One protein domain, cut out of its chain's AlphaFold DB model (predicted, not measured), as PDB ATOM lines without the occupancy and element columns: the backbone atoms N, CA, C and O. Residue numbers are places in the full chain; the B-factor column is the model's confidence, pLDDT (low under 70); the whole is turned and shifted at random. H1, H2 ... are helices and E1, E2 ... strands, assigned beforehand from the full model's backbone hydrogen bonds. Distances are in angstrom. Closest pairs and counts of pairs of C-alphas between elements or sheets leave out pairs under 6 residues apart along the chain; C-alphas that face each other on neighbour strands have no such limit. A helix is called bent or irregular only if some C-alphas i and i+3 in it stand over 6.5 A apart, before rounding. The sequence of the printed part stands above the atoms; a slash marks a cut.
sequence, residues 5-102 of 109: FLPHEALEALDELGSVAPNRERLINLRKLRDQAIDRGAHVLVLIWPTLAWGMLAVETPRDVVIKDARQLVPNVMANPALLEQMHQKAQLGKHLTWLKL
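What this domain is: This is residues 5 to 102 of the 109 residues of an uncharacterized protein of Pseudomonas fulva (UniProt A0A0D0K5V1). A twisted sheet of four strands forms the core, with the long helix H2 packed over one face and H3 and H4 over the other. H1 only grazes the sheet, near H2. The printed part has 98 residues, with four named helices and four named strands in the order E1 H1 H2 E2 E3 H3 H4 E4. The sheet is mixed, in the order E1, E2, E3, E4, and the class is mixed, helices and strands. The whole is compact, with a radius of gyration of the C-alphas of 12.8 A and spans of 40 by 28 by 18 A.

How they stand to each other: The inner strands E2, residues 43 to 48, and E3, residues 54 to 60, form an antiparallel hairpin, with N 45 and O 57 2.8 A apart, within hydrogen-bond range. Edge strand E1, residues 5 to 7, is antiparallel to E2, with N 6 and O 46 2.8 A apart. Edge strand E4, residues 97 to 101, is parallel to E3, with N 100 and O 58 2.8 A apart. From edge to edge the strands' lines turn by 88 degrees. H2, residues 24 to 39, runs along the strands at a height over the sheet of 10.0 A; its closest C-alphas to E3 are those of Ala 37 and Ala 58, 6.3 A. On the opposite face are H3, residues 70 to 78, and H4, residues 81 to 92. H3 has a height of 8.7 A; the closest C-alphas of H3 and E2 are those of Ala 70 and His 43, 5.2 A. H4 lies over E3 at a height of 8.8 A, and Ala 91 and Gly 55 have their closest C-alphas, 5.6 A. H3 and H4 touch only at the corner, only just, with 3 pairs of C-alphas within 8 A, and stand about perpendicular at 75 degrees. E3, H3, H4 and E4 make a strand-helix-strand unit, two parallel neighbour strands with helices between, and its crossover is left-handed. The three layers are H2, the sheet, and H3 with H4. H1, residues 10 to 16, is close to H2 but not clearly touching: the C-alphas of Asp 15 and Leu 27 are 7.4 A apart. In H1, H2 and H4 every O i to N i+4 pair is within hydrogen-bond range; H3 has 2 of 5, beside 5 of 6 O i to N i+3 pairs.

Where its parts are: E1 begins at C-alpha 5, (-0.508, -20.911, 30.657). H2 measures 22.5 A from first to last C-alpha, E3 19.6 A, E2 and H4 16.6 A each. H3 is irregular, only just: C-alphas 72 and 75 are 6.6 A apart. E4 ends at C-alpha 101, (-14.610, -30.648, 26.192).

The domain as a whole: The two C-alphas farthest apart are those of Ser 19 and Asp 64, 40.5 A. The printed part has no cut, and no link is long. Mean pLDDT of the printed part is 74.1; residues 14 to 22, 61 to 70 and 101 to 102 are under 70.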
ATOM      1  N   PHE A   5       0.325 -19.906  30.014       80.06
ATOM      2  CA  PHE A   5      -0.508 -20.911  30.657       80.06
ATOM      3  C   PHE A   5      -0.025 -21.117  32.081       80.06
ATOM      4  O   PHE A   5       1.132 -21.464  32.322       80.06
ATOM      5  N   LEU A   6      -0.929 -20.914  33.019       79.69
ATOM      6  CA  LEU A   6      -0.685 -21.033  34.438       79.69
ATOM      7  C   LEU A   6      -1.597 -22.112  35.036       79.69
ATOM      8  O   LEU A   6      -2.714 -22.329  34.549       79.69
ATOM      9  N   PRO A   7      -1.128 -22.808  36.084       75.94
ATOM     10  CA  PRO A   7      -1.957 -23.754  36.815       75.94
ATOM     11  C   PRO A   7      -3.120 -23.037  37.508       75.94
ATOM     12  O   PRO A   7      -3.112 -21.823  37.699       75.94
ATOM     13  N   HIS A   8      -4.120 -23.810  37.922       73.12
ATOM     14  CA  HIS A   8      -5.302 -23.311  38.628       73.12
ATOM     15  C   HIS A   8      -4.985 -22.547  39.933       73.12
ATOM     16  O   HIS A   8      -5.802 -21.739  40.372       73.12
ATOM     17  N   GLU A   9      -3.809 -22.776  40.526       73.75
ATOM     18  CA  GLU A   9      -3.261 -22.050  41.683       73.75
ATOM     19  C   GLU A   9      -2.990 -20.572  41.364       73.75
ATOM     20  O   GLU A   9      -3.147 -19.701  42.214       73.75
ATOM     21  N   ALA A  10      -2.675 -20.244  40.106       73.38
ATOM     22  CA  ALA A  10      -2.438 -18.862  39.695       73.38
ATOM     23  C   ALA A  10      -3.698 -17.988  39.737       73.38
ATOM     24  O   ALA A  10      -3.597 -16.765  39.677       73.38
ATOM     25  N   LEU A  11      -4.884 -18.591  39.871       72.81
ATOM     26  CA  LEU A  11      -6.103 -17.844  40.165       72.81
ATOM     27  C   LEU A  11      -6.009 -17.120  41.517       72.81
ATOM     28  O   LEU A  11      -6.562 -16.036  41.660       72.81
ATOM     29  N   GLU A  12      -5.311 -17.705  42.492       71.25
ATOM     30  CA  GLU A  12      -5.111 -17.096  43.812       71.25
ATOM     31  C   GLU A  12      -4.111 -15.943  43.719       71.25
ATOM     32  O   GLU A  12      -4.367 -14.872  44.254       71.25
ATOM     33  N   ALA A  13      -3.059 -16.091  42.910       71.50
ATOM     34  CA  ALA A  13      -2.153 -14.983  42.600       71.50
ATOM     35  C   ALA A  13      -2.859 -13.835  41.845       71.50
ATOM     36  O   ALA A  13      -2.521 -12.669  42.029       71.50
ATOM     37  N   LEU A  14      -3.863 -14.136  41.010       68.25
ATOM     38  CA  LEU A  14      -4.693 -13.115  40.357       68.25
ATOM     39  C   LEU A  14      -5.589 -12.348  41.342       68.25
ATOM     40  O   LEU A  14      -5.845 -11.175  41.089       68.25
ATOM     41  N   ASP A  15      -6.049 -12.973  42.433       65.62
ATOM     42  CA  ASP A  15      -6.780 -12.296  43.523       65.62
ATOM     43  C   ASP A  15      -5.889 -11.246  44.205       65.62
ATOM     44  O   ASP A  15      -6.309 -10.104  44.394       65.62
ATOM     45  N   GLU A  16      -4.620 -11.589  44.450       66.19
ATOM     46  CA  GLU A  16      -3.636 -10.675  45.047       66.19
ATOM     47  C   GLU A  16      -3.247  -9.511  44.121       66.19
ATOM     48  O   GLU A  16      -2.855  -8.441  44.588       66.19
ATOM     49  N   LEU A  17      -3.403  -9.677  42.803       62.69
ATOM     50  CA  LEU A  17      -3.064  -8.655  41.810       62.69
ATOM     51  C   LEU A  17      -4.089  -7.513  41.695       62.69
ATOM     52  O   LEU A  17      -3.834  -6.590  40.921       62.69
ATOM     53  N   GLY A  18      -5.200  -7.544  42.451       53.88
ATOM     54  CA  GLY A  18      -6.083  -6.424  42.846       53.88
ATOM     55  C   GLY A  18      -6.707  -5.539  41.750       53.88
ATOM     56  O   GLY A  18      -7.920  -5.376  41.696       53.88
ATOM     57  N   SER A  19      -5.893  -4.957  40.870       53.75
ATOM     58  CA  SER A  19      -6.284  -4.062  39.776       53.75
ATOM     59  C   SER A  19      -6.594  -4.795  38.462       53.75
ATOM     60  O   SER A  19      -7.292  -4.250  37.612       53.75
ATOM     61  N   VAL A  20      -6.081  -6.021  38.292       58.69
ATOM     62  CA  VAL A  20      -6.382  -6.922  37.152       58.69
ATOM     63  C   VAL A  20      -7.406  -7.999  37.553       58.69
ATOM     64  O   VAL A  20      -8.020  -8.653  36.701       58.69
ATOM     65  N   ALA A  21      -7.602  -8.165  38.865       58.44
ATOM     66  CA  ALA A  21      -8.495  -9.139  39.461       58.44
ATOM     67  C   ALA A  21      -9.955  -8.846  39.073       58.44
ATOM     68  O   ALA A  21     -10.398  -7.693  39.113       58.44
ATOM     69  N   PRO A  22     -10.744  -9.866  38.703       61.16
ATOM     70  CA  PRO A  22     -12.171  -9.671  38.529       61.16
ATOM     71  C   PRO A  22     -12.820  -9.267  39.857       61.16
ATOM     72  O   PRO A  22     -12.316  -9.564  40.934       61.16
ATOM     73  N   ASN A  23     -14.000  -8.653  39.778       70.50
ATOM     74  CA  ASN A  23     -14.787  -8.301  40.957       70.50
ATOM     75  C   ASN A  23     -14.919  -9.497  41.926       70.50
ATOM     76  O   ASN A  23     -15.073 -10.637  41.477       70.50
ATOM     77  N   ARG A  24     -14.887  -9.251  43.240       71.38
ATOM     78  CA  ARG A  24     -14.756 -10.295  44.279       71.38
ATOM     79  C   ARG A  24     -15.798 -11.420  44.153       71.38
ATOM     80  O   ARG A  24     -15.472 -12.595  44.283       71.38
ATOM     81  N   GLU A  25     -17.037 -11.076  43.799       74.12
ATOM     82  CA  GLU A  25     -18.118 -12.040  43.520       74.12
ATOM     83  C   GLU A  25     -17.825 -12.952  42.323       74.12
ATOM     84  O   GLU A  25     -18.095 -14.155  42.349       74.12
ATOM     85  N   ARG A  26     -17.226 -12.397  41.267       72.88
ATOM     86  CA  ARG A  26     -16.800 -13.151  40.087       72.88
ATOM     87  C   ARG A  26     -15.674 -14.114  40.448       72.88
ATOM     88  O   ARG A  26     -15.678 -15.235  39.958       72.88
ATOM     89  N   LEU A  27     -14.750 -13.697  41.311       75.31
ATOM     90  CA  LEU A  27     -13.656 -14.529  41.813       75.31
ATOM     91  C   LEU A  27     -14.184 -15.717  42.630       75.31
ATOM     92  O   LEU A  27     -13.775 -16.853  42.397       75.31
ATOM     93  N   ILE A  28     -15.176 -15.488  43.496       79.50
ATOM     94  CA  ILE A  28     -15.876 -16.560  44.224       79.50
ATOM     95  C   ILE A  28     -16.555 -17.528  43.248       79.50
ATOM     96  O   ILE A  28     -16.442 -18.745  43.407       79.50
ATOM     97  N   ASN A  29     -17.233 -17.009  42.221       79.19
ATOM     98  CA  ASN A  29     -17.892 -17.850  41.225       79.19
ATOM     99  C   ASN A  29     -16.880 -18.666  40.401       79.19
ATOM    100  O   ASN A  29     -17.082 -19.853  40.169       79.19
ATOM    101  N   LEU A  30     -15.753 -18.062  40.019       77.00
ATOM    102  CA  LEU A  30     -14.655 -18.743  39.327       77.00
ATOM    103  C   LEU A  30     -14.024 -19.828  40.195       77.00
ATOM    104  O   LEU A  30     -13.754 -20.919  39.700       77.00
ATOM    105  N   ARG A  31     -13.844 -19.569  41.494       80.25
ATOM    106  CA  ARG A  31     -13.333 -20.567  42.435       80.25
ATOM    107  C   ARG A  31     -14.297 -21.743  42.580       80.25
ATOM    108  O   ARG A  31     -13.842 -22.881  42.551       80.25
ATOM    109  N   LYS A  32     -15.610 -21.489  42.632       83.81
ATOM    110  CA  LYS A  32     -16.636 -22.546  42.596       83.81
ATOM    111  C   LYS A  32     -16.603 -23.341  41.294       83.81
ATOM    112  O   LYS A  32     -16.680 -24.559  41.337       83.81
ATOM    113  N   LEU A  33     -16.483 -22.676  40.147       79.75
ATOM    114  CA  LEU A  33     -16.417 -23.338  38.841       79.75
ATOM    115  C   LEU A  33     -15.154 -24.187  38.690       79.75
ATOM    116  O   LEU A  33     -15.227 -25.283  38.145       79.75
ATOM    117  N   ARG A  34     -14.019 -23.699  39.202       80.25
ATOM    118  CA  ARG A  34     -12.773 -24.459  39.290       80.25
ATOM    119  C   ARG A  34     -12.977 -25.725  40.112       80.25
ATOM    120  O   ARG A  34     -12.634 -26.801  39.646       80.25
ATOM    121  N   ASP A  35     -13.537 -25.582  41.308       82.50
ATOM    122  CA  ASP A  35     -13.780 -26.699  42.221       82.50
ATOM    123  C   ASP A  35     -14.716 -27.736  41.591       82.50
ATOM    124  O   ASP A  35     -14.415 -28.921  41.562       82.50
ATOM    125  N   GLN A  36     -15.783 -27.265  40.945       81.94
ATOM    126  CA  GLN A  36     -16.752 -28.109  40.251       81.94
ATOM    127  C   GLN A  36     -16.157 -28.817  39.023       81.94
ATOM    128  O   GLN A  36     -16.551 -29.935  38.703       81.94
ATOM    129  N   ALA A  37     -15.217 -28.177  38.322       78.06
ATOM    130  CA  ALA A  37     -14.472 -28.804  37.239       78.06
ATOM    131  C   ALA A  37     -13.533 -29.889  37.790       78.06
ATOM    132  O   ALA A  37     -13.572 -31.012  37.301       78.06
ATOM    133  N   ILE A  38     -12.767 -29.594  38.843       78.19
ATOM    134  CA  ILE A  38     -11.860 -30.559  39.484       78.19
ATOM    135  C   ILE A  38     -12.636 -31.765  40.036       78.19
ATOM    136  O   ILE A  38     -12.224 -32.899  39.807       78.19
ATOM    137  N   ASP A  39     -13.778 -31.535  40.687       81.19
ATOM    138  CA  ASP A  39     -14.673 -32.582  41.202       81.19
ATOM    139  C   ASP A  39     -15.196 -33.500  40.082       81.19
ATOM    140  O   ASP A  39     -15.275 -34.718  40.235       81.19
ATOM    141  N   ARG A  40     -15.446 -32.936  38.893       73.81
ATOM    142  CA  ARG A  40     -15.794 -33.702  37.686       73.81
ATOM    143  C   ARG A  40     -14.609 -34.405  37.019       73.81
ATOM    144  O   ARG A  40     -14.813 -35.086  36.014       73.81
ATOM    145  N   GLY A  41     -13.394 -34.247  37.540       73.25
ATOM    146  CA  GLY A  41     -12.165 -34.751  36.926       73.25
ATOM    147  C   GLY A  41     -11.689 -33.919  35.732       73.25
ATOM    148  O   GLY A  41     -10.907 -34.402  34.920       73.25
ATOM    149  N   ALA A  42     -12.171 -32.683  35.593       78.69
ATOM    150  CA  ALA A  42     -11.724 -31.745  34.578       78.69
ATOM    151  C   ALA A  42     -10.508 -30.938  35.059       78.69
ATOM    152  O   ALA A  42     -10.384 -30.540  36.220       78.69
ATOM    153  N   HIS A  43      -9.614 -30.645  34.124       79.81
ATOM    154  CA  HIS A  43      -8.379 -29.916  34.370       79.81
ATOM    155  C   HIS A  43      -8.570 -28.427  34.135       79.81
ATOM    156  O   HIS A  43      -8.967 -28.005  33.052       79.81
ATOM    157  N   VAL A  44      -8.246 -27.612  35.134       80.19
ATOM    158  CA  VAL A  44      -8.395 -26.157  35.042       80.19
ATOM    159  C   VAL A  44      -7.049 -25.497  34.763       80.19
ATOM    160  O   VAL A  44      -6.061 -25.748  35.456       80.19
ATOM    161  N   LEU A  45      -7.029 -24.620  33.763       82.06
ATOM    162  CA  LEU A  45      -5.896 -23.780  33.387       82.06
ATOM    163  C   LEU A  45      -6.302 -22.315  33.394       82.06
ATOM    164  O   LEU A  45      -7.418 -21.959  33.015       82.06
ATOM    165  N   VAL A  46      -5.363 -21.459  33.765       81.00
ATOM    166  CA  VAL A  46      -5.496 -20.009  33.652       81.00
ATOM    167  C   VAL A  46      -4.603 -19.548  32.506       81.00
ATOM    168  O   VAL A  46      -3.428 -19.888  32.450       81.00
ATOM    169  N   LEU A  47      -5.160 -18.794  31.569       81.69
ATOM    170  CA  LEU A  47      -4.443 -18.181  30.463       81.69
ATOM    171  C   LEU A  47      -4.343 -16.687  30.728       81.69
ATOM    172  O   LEU A  47      -5.360 -16.039  30.979       81.69
ATOM    173  N   ILE A  48      -3.136 -16.141  30.634       80.19
ATOM    174  CA  ILE A  48      -2.886 -14.702  30.727       80.19
ATOM    175  C   ILE A  48      -2.218 -14.244  29.435       80.19
ATOM    176  O   ILE A  48      -1.160 -14.737  29.048       80.19
ATOM    177  N   TRP A  49      -2.843 -13.292  28.755       83.75
ATOM    178  CA  TRP A  49      -2.293 -12.639  27.577       83.75
ATOM    179  C   TRP A  49      -1.486 -11.396  27.975       83.75
ATOM    180  O   TRP A  49      -1.808 -10.737  28.964       83.75
ATOM    181  N   PRO A  50      -0.488 -11.000  27.164       78.12
ATOM    182  CA  PRO A  50       0.298  -9.784  27.402       78.12
ATOM    183  C   PRO A  50      -0.544  -8.500  27.374       78.12
ATOM    184  O   PRO A  50      -0.129  -7.475  27.899       78.12
ATOM    185  N   THR A  51      -1.750  -8.550  26.806       77.12
ATOM    186  CA  THR A  51      -2.717  -7.444  26.804       77.12
ATOM    187  C   THR A  51      -3.442  -7.271  28.145       77.12
ATOM    188  O   THR A  51      -4.471  -6.607  28.175       77.12
ATOM    189  N   LEU A  52      -2.977  -7.927  29.220       74.44
ATOM    190  CA  LEU A  52      -3.646  -8.025  30.530       74.44
ATOM    191  C   LEU A  52      -5.032  -8.692  30.477       74.44
ATOM    192  O   LEU A  52      -5.748  -8.736  31.474       74.44
ATOM    193  N   ALA A  53      -5.402  -9.255  29.324       78.31
ATOM    194  CA  ALA A  53      -6.570 -10.110  29.213       78.31
ATOM    195  C   ALA A  53      -6.235 -11.462  29.837       78.31
ATOM    196  O   ALA A  53      -5.127 -11.974  29.673       78.31
ATOM    197  N   TRP A  54      -7.195 -12.063  30.519       79.25
ATOM    198  CA  TRP A  54      -7.025 -13.380  31.106       79.25
ATOM    199  C   TRP A  54      -8.300 -14.201  30.942       79.25
ATOM    200  O   TRP A  54      -9.390 -13.671  30.730       79.25
ATOM    201  N   GLY A  55      -8.161 -15.516  30.997       80.62
ATOM    202  CA  GLY A  55      -9.259 -16.453  30.837       80.62
ATOM    203  C   GLY A  55      -8.961 -17.751  31.562       80.62
ATOM    204  O   GLY A  55      -7.814 -18.112  31.782       80.62
ATOM    205  N   MET A  56     -10.004 -18.462  31.943       81.06
ATOM    206  CA  MET A  56      -9.945 -19.757  32.587       81.06
ATOM    207  C   MET A  56     -10.490 -20.796  31.618       81.06
ATOM    208  O   MET A  56     -11.586 -20.645  31.066       81.06
ATOM    209  N   LEU A  57      -9.702 -21.841  31.416       81.06
ATOM    210  CA  LEU A  57     -10.055 -23.003  30.632       81.06
ATOM    211  C   LEU A  57     -10.334 -24.153  31.584       81.06
ATOM    212  O   LEU A  57      -9.426 -24.613  32.269       81.06
ATOM    213  N   ALA A  58     -11.574 -24.617  31.621       81.69
ATOM    214  CA  ALA A  58     -11.894 -25.899  32.227       81.69
ATOM    215  C   ALA A  58     -11.888 -26.939  31.112       81.69
ATOM    216  O   ALA A  58     -12.673 -26.822  30.173       81.69
ATOM    217  N   VAL A  59     -10.985 -27.909  31.186       77.56
ATOM    218  CA  VAL A  59     -10.855 -28.964  30.191       77.56
ATOM    219  C   VAL A  59     -11.407 -30.263  30.749       77.56
ATOM    220  O   VAL A  59     -10.775 -30.902  31.585       77.56
ATOM    221  N   GLU A  60     -12.581 -30.660  30.277       75.94
ATOM    222  CA  GLU A  60     -13.152 -31.966  30.598       75.94
ATOM    223  C   GLU A  60     -12.474 -33.017  29.715       75.94
ATOM    224  O   GLU A  60     -12.614 -33.003  28.486       75.94
ATOM    225  N   THR A  61     -11.683 -33.885  30.341       67.50
ATOM    226  CA  THR A  61     -10.991 -34.984  29.668       67.50
ATOM    227  C   THR A  61     -11.863 -36.236  29.698       67.50
ATOM    228  O   THR A  61     -12.522 -36.508  30.705       67.50
ATOM    229  N   PRO A  62     -11.895 -37.022  28.610       66.44
ATOM    230  CA  PRO A  62     -12.623 -38.280  28.603       66.44
ATOM    231  C   PRO A  62     -12.010 -39.228  29.636       66.44
ATOM    232  O   PRO A  62     -10.808 -39.198  29.880       66.44
ATOM    233  N   ARG A  63     -12.841 -40.095  30.224       60.62
ATOM    234  CA  ARG A  63     -12.463 -41.003  31.329       60.62
ATOM    235  C   ARG A  63     -11.284 -41.929  31.005       60.62
ATOM    236  O   ARG A  63     -10.659 -42.450  31.919       60.62
ATOM    237  N   ASP A  64     -11.015 -42.131  29.719       63.94
ATOM    238  CA  ASP A  64      -9.928 -42.961  29.202       63.94
ATOM    239  C   ASP A  64      -8.566 -42.236  29.211       63.94
ATOM    240  O   ASP A  64      -7.510 -42.857  29.306       63.94
ATOM    241  N   VAL A  65      -8.575 -40.898  29.186       62.06
ATOM    242  CA  VAL A  65      -7.362 -40.077  29.165       62.06
ATOM    243  C   VAL A  65      -7.080 -39.563  30.572       62.06
ATOM    244  O   VAL A  65      -7.649 -38.570  31.025       62.06
ATOM    245  N   VAL A  66      -6.147 -40.225  31.256       59.31
ATOM    246  CA  VAL A  66      -5.617 -39.765  32.546       59.31
ATOM    247  C   VAL A  66      -4.627 -38.629  32.296       59.31
ATOM    248  O   VAL A  66      -3.423 -38.847  32.146       59.31
ATOM    249  N   ILE A  67      -5.131 -37.400  32.252       65.75
ATOM    250  CA  ILE A  67      -4.275 -36.222  32.348       65.75
ATOM    251  C   ILE A  67      -3.862 -36.093  33.817       65.75
ATOM    252  O   ILE A  67      -4.692 -35.958  34.708       65.75
ATOM    253  N   LYS A  68      -2.563 -36.193  34.108       61.12
ATOM    254  CA  LYS A  68      -2.063 -35.993  35.482       61.12
ATOM    255  C   LYS A  68      -1.850 -34.520  35.788       61.12
ATOM    256  O   LYS A  68      -1.962 -34.103  36.934       61.12
ATOM    257  N   ASP A  69      -1.546 -33.743  34.753       66.19
ATOM    258  CA  ASP A  69      -1.237 -32.331  34.877       66.19
ATOM    259  C   ASP A  69      -1.907 -31.548  33.754       66.19
ATOM    260  O   ASP A  69      -1.772 -31.876  32.572       66.19
ATOM    261  N   ALA A  70      -2.608 -30.477  34.118       68.62
ATOM    262  CA  ALA A  70      -3.285 -29.616  33.161       68.62
ATOM    263  C   ALA A  70      -2.301 -29.029  32.124       68.62
ATOM    264  O   ALA A  70      -2.686 -28.755  30.988       68.62
ATOM    265  N   ARG A  71      -1.007 -28.912  32.452       70.00
ATOM    266  CA  ARG A  71       0.051 -28.493  31.518       70.00
ATOM    267  C   ARG A  71       0.212 -29.434  30.325       70.00
ATOM    268  O   ARG A  71       0.634 -28.979  29.267       70.00
ATOM    269  N   GLN A  72      -0.171 -30.709  30.439       72.44
ATOM    270  CA  GLN A  72      -0.168 -31.639  29.301       72.44
ATOM    271  C   GLN A  72      -1.189 -31.250  28.221       72.44
ATOM    272  O   GLN A  72      -1.069 -31.667  27.072       72.44
ATOM    273  N   LEU A  73      -2.169 -30.415  28.568       72.50
ATOM    274  CA  LEU A  73      -3.173 -29.901  27.643       72.50
ATOM    275  C   LEU A  73      -2.714 -28.628  26.928       72.50
ATOM    276  O   LEU A  73      -3.253 -28.305  25.874       72.50
ATOM    277  N   VAL A  74      -1.691 -27.941  27.447       74.94
ATOM    278  CA  VAL A  74      -1.097 -26.749  26.822       74.94
ATOM    279  C   VAL A  74      -0.686 -27.008  25.373       74.94
ATOM    280  O   VAL A  74      -1.161 -26.267  24.517       74.94
ATOM    281  N   PRO A  75       0.105 -28.047  25.035       73.06
ATOM    282  CA  PRO A  75       0.467 -28.302  23.642       73.06
ATOM    283  C   PRO A  75      -0.751 -28.598  22.754       73.06
ATOM    284  O   PRO A  75      -0.779 -28.139  21.618       73.06
ATOM    285  N   ASN A  76      -1.791 -29.269  23.266       74.25
ATOM    286  CA  ASN A  76      -3.032 -29.512  22.515       74.25
ATOM    287  C   ASN A  76      -3.819 -28.219  22.255       74.25
ATOM    288  O   ASN A  76      -4.348 -28.017  21.165       74.25
ATOM    289  N   VAL A  77      -3.884 -27.318  23.236       74.00
ATOM    290  CA  VAL A  77      -4.527 -26.006  23.078       74.00
ATOM    291  C   VAL A  77      -3.700 -25.112  22.149       74.00
ATOM    292  O   VAL A  77      -4.263 -24.434  21.296       74.00
ATOM    293  N   MET A  78      -2.370 -25.152  22.253       76.06
ATOM    294  CA  MET A  78      -1.465 -24.423  21.359       76.06
ATOM    295  C   MET A  78      -1.503 -24.945  19.919       76.06
ATOM    296  O   MET A  78      -1.355 -24.152  18.994       76.06
ATOM    297  N   ALA A  79      -1.759 -26.240  19.722       77.69
ATOM    298  CA  ALA A  79      -2.002 -26.824  18.405       77.69
ATOM    299  C   ALA A  79      -3.335 -26.363  17.779       77.69
ATOM    300  O   ALA A  79      -3.530 -26.528  16.577       77.69
ATOM    301  N   ASN A  80      -4.232 -25.751  18.563       76.19
ATOM    302  CA  ASN A  80      -5.524 -25.229  18.125       76.19
ATOM    303  C   ASN A  80      -5.571 -23.689  18.232       76.19
ATOM    304  O   ASN A  80      -6.205 -23.144  19.143       76.19
ATOM    305  N   PRO A  81      -4.950 -22.946  17.294       74.06
ATOM    306  CA  PRO A  81      -4.904 -21.482  17.345       74.06
ATOM    307  C   PRO A  81      -6.295 -20.830  17.302       74.06
ATOM    308  O   PRO A  81      -6.518 -19.826  17.976       74.06
ATOM    309  N   ALA A  82      -7.266 -21.439  16.612       79.69
ATOM    310  CA  ALA A  82      -8.646 -20.949  16.564       79.69
ATOM    311  C   ALA A  82      -9.324 -20.930  17.950       79.69
ATOM    312  O   ALA A  82     -10.079 -20.009  18.266       79.69
ATOM    313  N   LEU A  83      -9.028 -21.919  18.803       76.50
ATOM    314  CA  LEU A  83      -9.537 -21.961  20.173       76.50
ATOM    315  C   LEU A  83      -8.936 -20.822  21.004       76.50
ATOM    316  O   LEU A  83      -9.659 -20.138  21.729       76.50
ATOM    317  N   LEU A  84      -7.630 -20.587  20.865       78.50
ATOM    318  CA  LEU A  84      -6.928 -19.497  21.541       78.50
ATOM    319  C   LEU A  84      -7.480 -18.121  21.156       78.50
ATOM    320  O   LEU A  84      -7.697 -17.289  22.038       78.50
ATOM    321  N   GLU A  85      -7.751 -17.890  19.871       81.56
ATOM    322  CA  GLU A  85      -8.359 -16.641  19.400       81.56
ATOM    323  C   GLU A  85      -9.783 -16.462  19.934       81.56
ATOM    324  O   GLU A  85     -10.107 -15.397  20.466       81.56
ATOM    325  N   GLN A  86     -10.615 -17.510  19.901       80.88
ATOM    326  CA  GLN A  86     -11.954 -17.444  20.492       80.88
ATOM    327  C   GLN A  86     -11.915 -17.148  21.993       80.88
ATOM    328  O   GLN A  86     -12.743 -16.387  22.500       80.88
ATOM    329  N   MET A  87     -10.971 -17.745  22.719       79.44
ATOM    330  CA  MET A  87     -10.797 -17.481  24.143       79.44
ATOM    331  C   MET A  87     -10.328 -16.051  24.404       79.44
ATOM    332  O   MET A  87     -10.840 -15.415  25.324       79.44
ATOM    333  N   HIS A  88      -9.417 -15.525  23.583       81.00
ATOM    334  CA  HIS A  88      -8.956 -14.141  23.688       81.00
ATOM    335  C   HIS A  88     -10.092 -13.150  23.425       81.00
ATOM    336  O   HIS A  88     -10.284 -12.220  24.206       81.00
ATOM    337  N   GLN A  89     -10.913 -13.385  22.398       82.19
ATOM    338  CA  GLN A  89     -12.096 -12.565  22.129       82.19
ATOM    339  C   GLN A  89     -13.118 -12.631  23.272       82.19
ATOM    340  O   GLN A  89     -13.638 -11.602  23.702       82.19
ATOM    341  N   LYS A  90     -13.391 -13.826  23.813       80.88
ATOM    342  CA  LYS A  90     -14.290 -13.985  24.968       80.88
ATOM    343  C   LYS A  90     -13.747 -13.274  26.205       80.88
ATOM    344  O   LYS A  90     -14.517 -12.594  26.882       80.88
ATOM    345  N   ALA A  91     -12.444 -13.370  26.461       78.31
ATOM    346  CA  ALA A  91     -11.792 -12.665  27.556       78.31
ATOM    347  C   ALA A  91     -11.935 -11.142  27.412       78.31
ATOM    348  O   ALA A  91     -12.335 -10.478  28.362       78.31
ATOM    349  N   GLN A  92     -11.734 -10.596  26.210       77.81
ATOM    350  CA  GLN A  92     -11.952  -9.169  25.938       77.81
ATOM    351  C   GLN A  92     -13.413  -8.727  26.137       77.81
ATOM    352  O   GLN A  92     -13.671  -7.600  26.546       77.81
ATOM    353  N   LEU A  93     -14.376  -9.622  25.907       76.69
ATOM    354  CA  LEU A  93     -15.803  -9.385  26.155       76.69
ATOM    355  C   LEU A  93     -16.208  -9.581  27.633       76.69
ATOM    356  O   LEU A  93     -17.397  -9.579  27.956       76.69
ATOM    357  N   GLY A  94     -15.251  -9.811  28.540       71.62
ATOM    358  CA  GLY A  94     -15.505 -10.084  29.957       71.62
ATOM    359  C   GLY A  94     -16.035 -11.497  30.244       71.62
ATOM    360  O   GLY A  94     -16.479 -11.786  31.364       71.62
ATOM    361  N   LYS A  95     -16.018 -12.392  29.249       73.44
ATOM    362  CA  LYS A  95     -16.335 -13.820  29.382       73.44
ATOM    363  C   LYS A  95     -15.043 -14.602  29.600       73.44
ATOM    364  O   LYS A  95     -14.492 -15.211  28.691       73.44
ATOM    365  N   HIS A  96     -14.579 -14.602  30.841       72.81
ATOM    366  CA  HIS A  96     -13.307 -15.215  31.220       72.81
ATOM    367  C   HIS A  96     -13.389 -16.724  31.496       72.81
ATOM    368  O   HIS A  96     -12.420 -17.275  31.989       72.81
ATOM    369  N   LEU A  97     -14.506 -17.408  31.227       73.50
ATOM    370  CA  LEU A  97     -14.610 -18.861  31.394       73.50
ATOM    371  C   LEU A  97     -14.930 -19.514  30.054       73.50
ATOM    372  O   LEU A  97     -15.933 -19.184  29.419       73.50
ATOM    373  N   THR A  98     -14.101 -20.473  29.660       75.06
ATOM    374  CA  THR A  98     -14.375 -21.362  28.534       75.06
ATOM    375  C   THR A  98     -14.284 -22.799  29.017       75.06
ATOM    376  O   THR A  98     -13.272 -23.218  29.570       75.06
ATOM    377  N   TRP A  99     -15.365 -23.546  28.820       75.25
ATOM    378  CA  TRP A  99     -15.348 -24.995  28.959       75.25
ATOM    379  C   TRP A  99     -14.887 -25.581  27.634       75.25
ATOM    380  O   TRP A  99     -15.503 -25.336  26.596       75.25
ATOM    381  N   LEU A 100     -13.787 -26.317  27.678       74.06
ATOM    382  CA  LEU A 100     -13.317 -27.130  26.579       74.06
ATOM    383  C   LEU A 100     -13.619 -28.576  26.926       74.06
ATOM    384  O   LEU A 100     -13.088 -29.127  27.882       74.06
ATOM    385  N   LYS A 101     -14.466 -29.205  26.132       67.69
ATOM    386  CA  LYS A 101     -14.610 -30.648  26.192       67.69
ATOM    387  C   LYS A 101     -13.625 -31.220  25.185       67.69
ATOM    388  O   LYS A 101     -13.730 -30.912  23.997       67.69
ATOM    389  N   LEU A 102     -12.644 -31.990  25.650       64.44
ATOM    390  CA  LEU A 102     -11.820 -32.792  24.750       64.44
ATOM    391  C   LEU A 102     -12.679 -33.966  24.295       64.44
ATOM    392  O   LEU A 102     -12.628 -35.064  24.841       64.44
TER     393      LEU A 102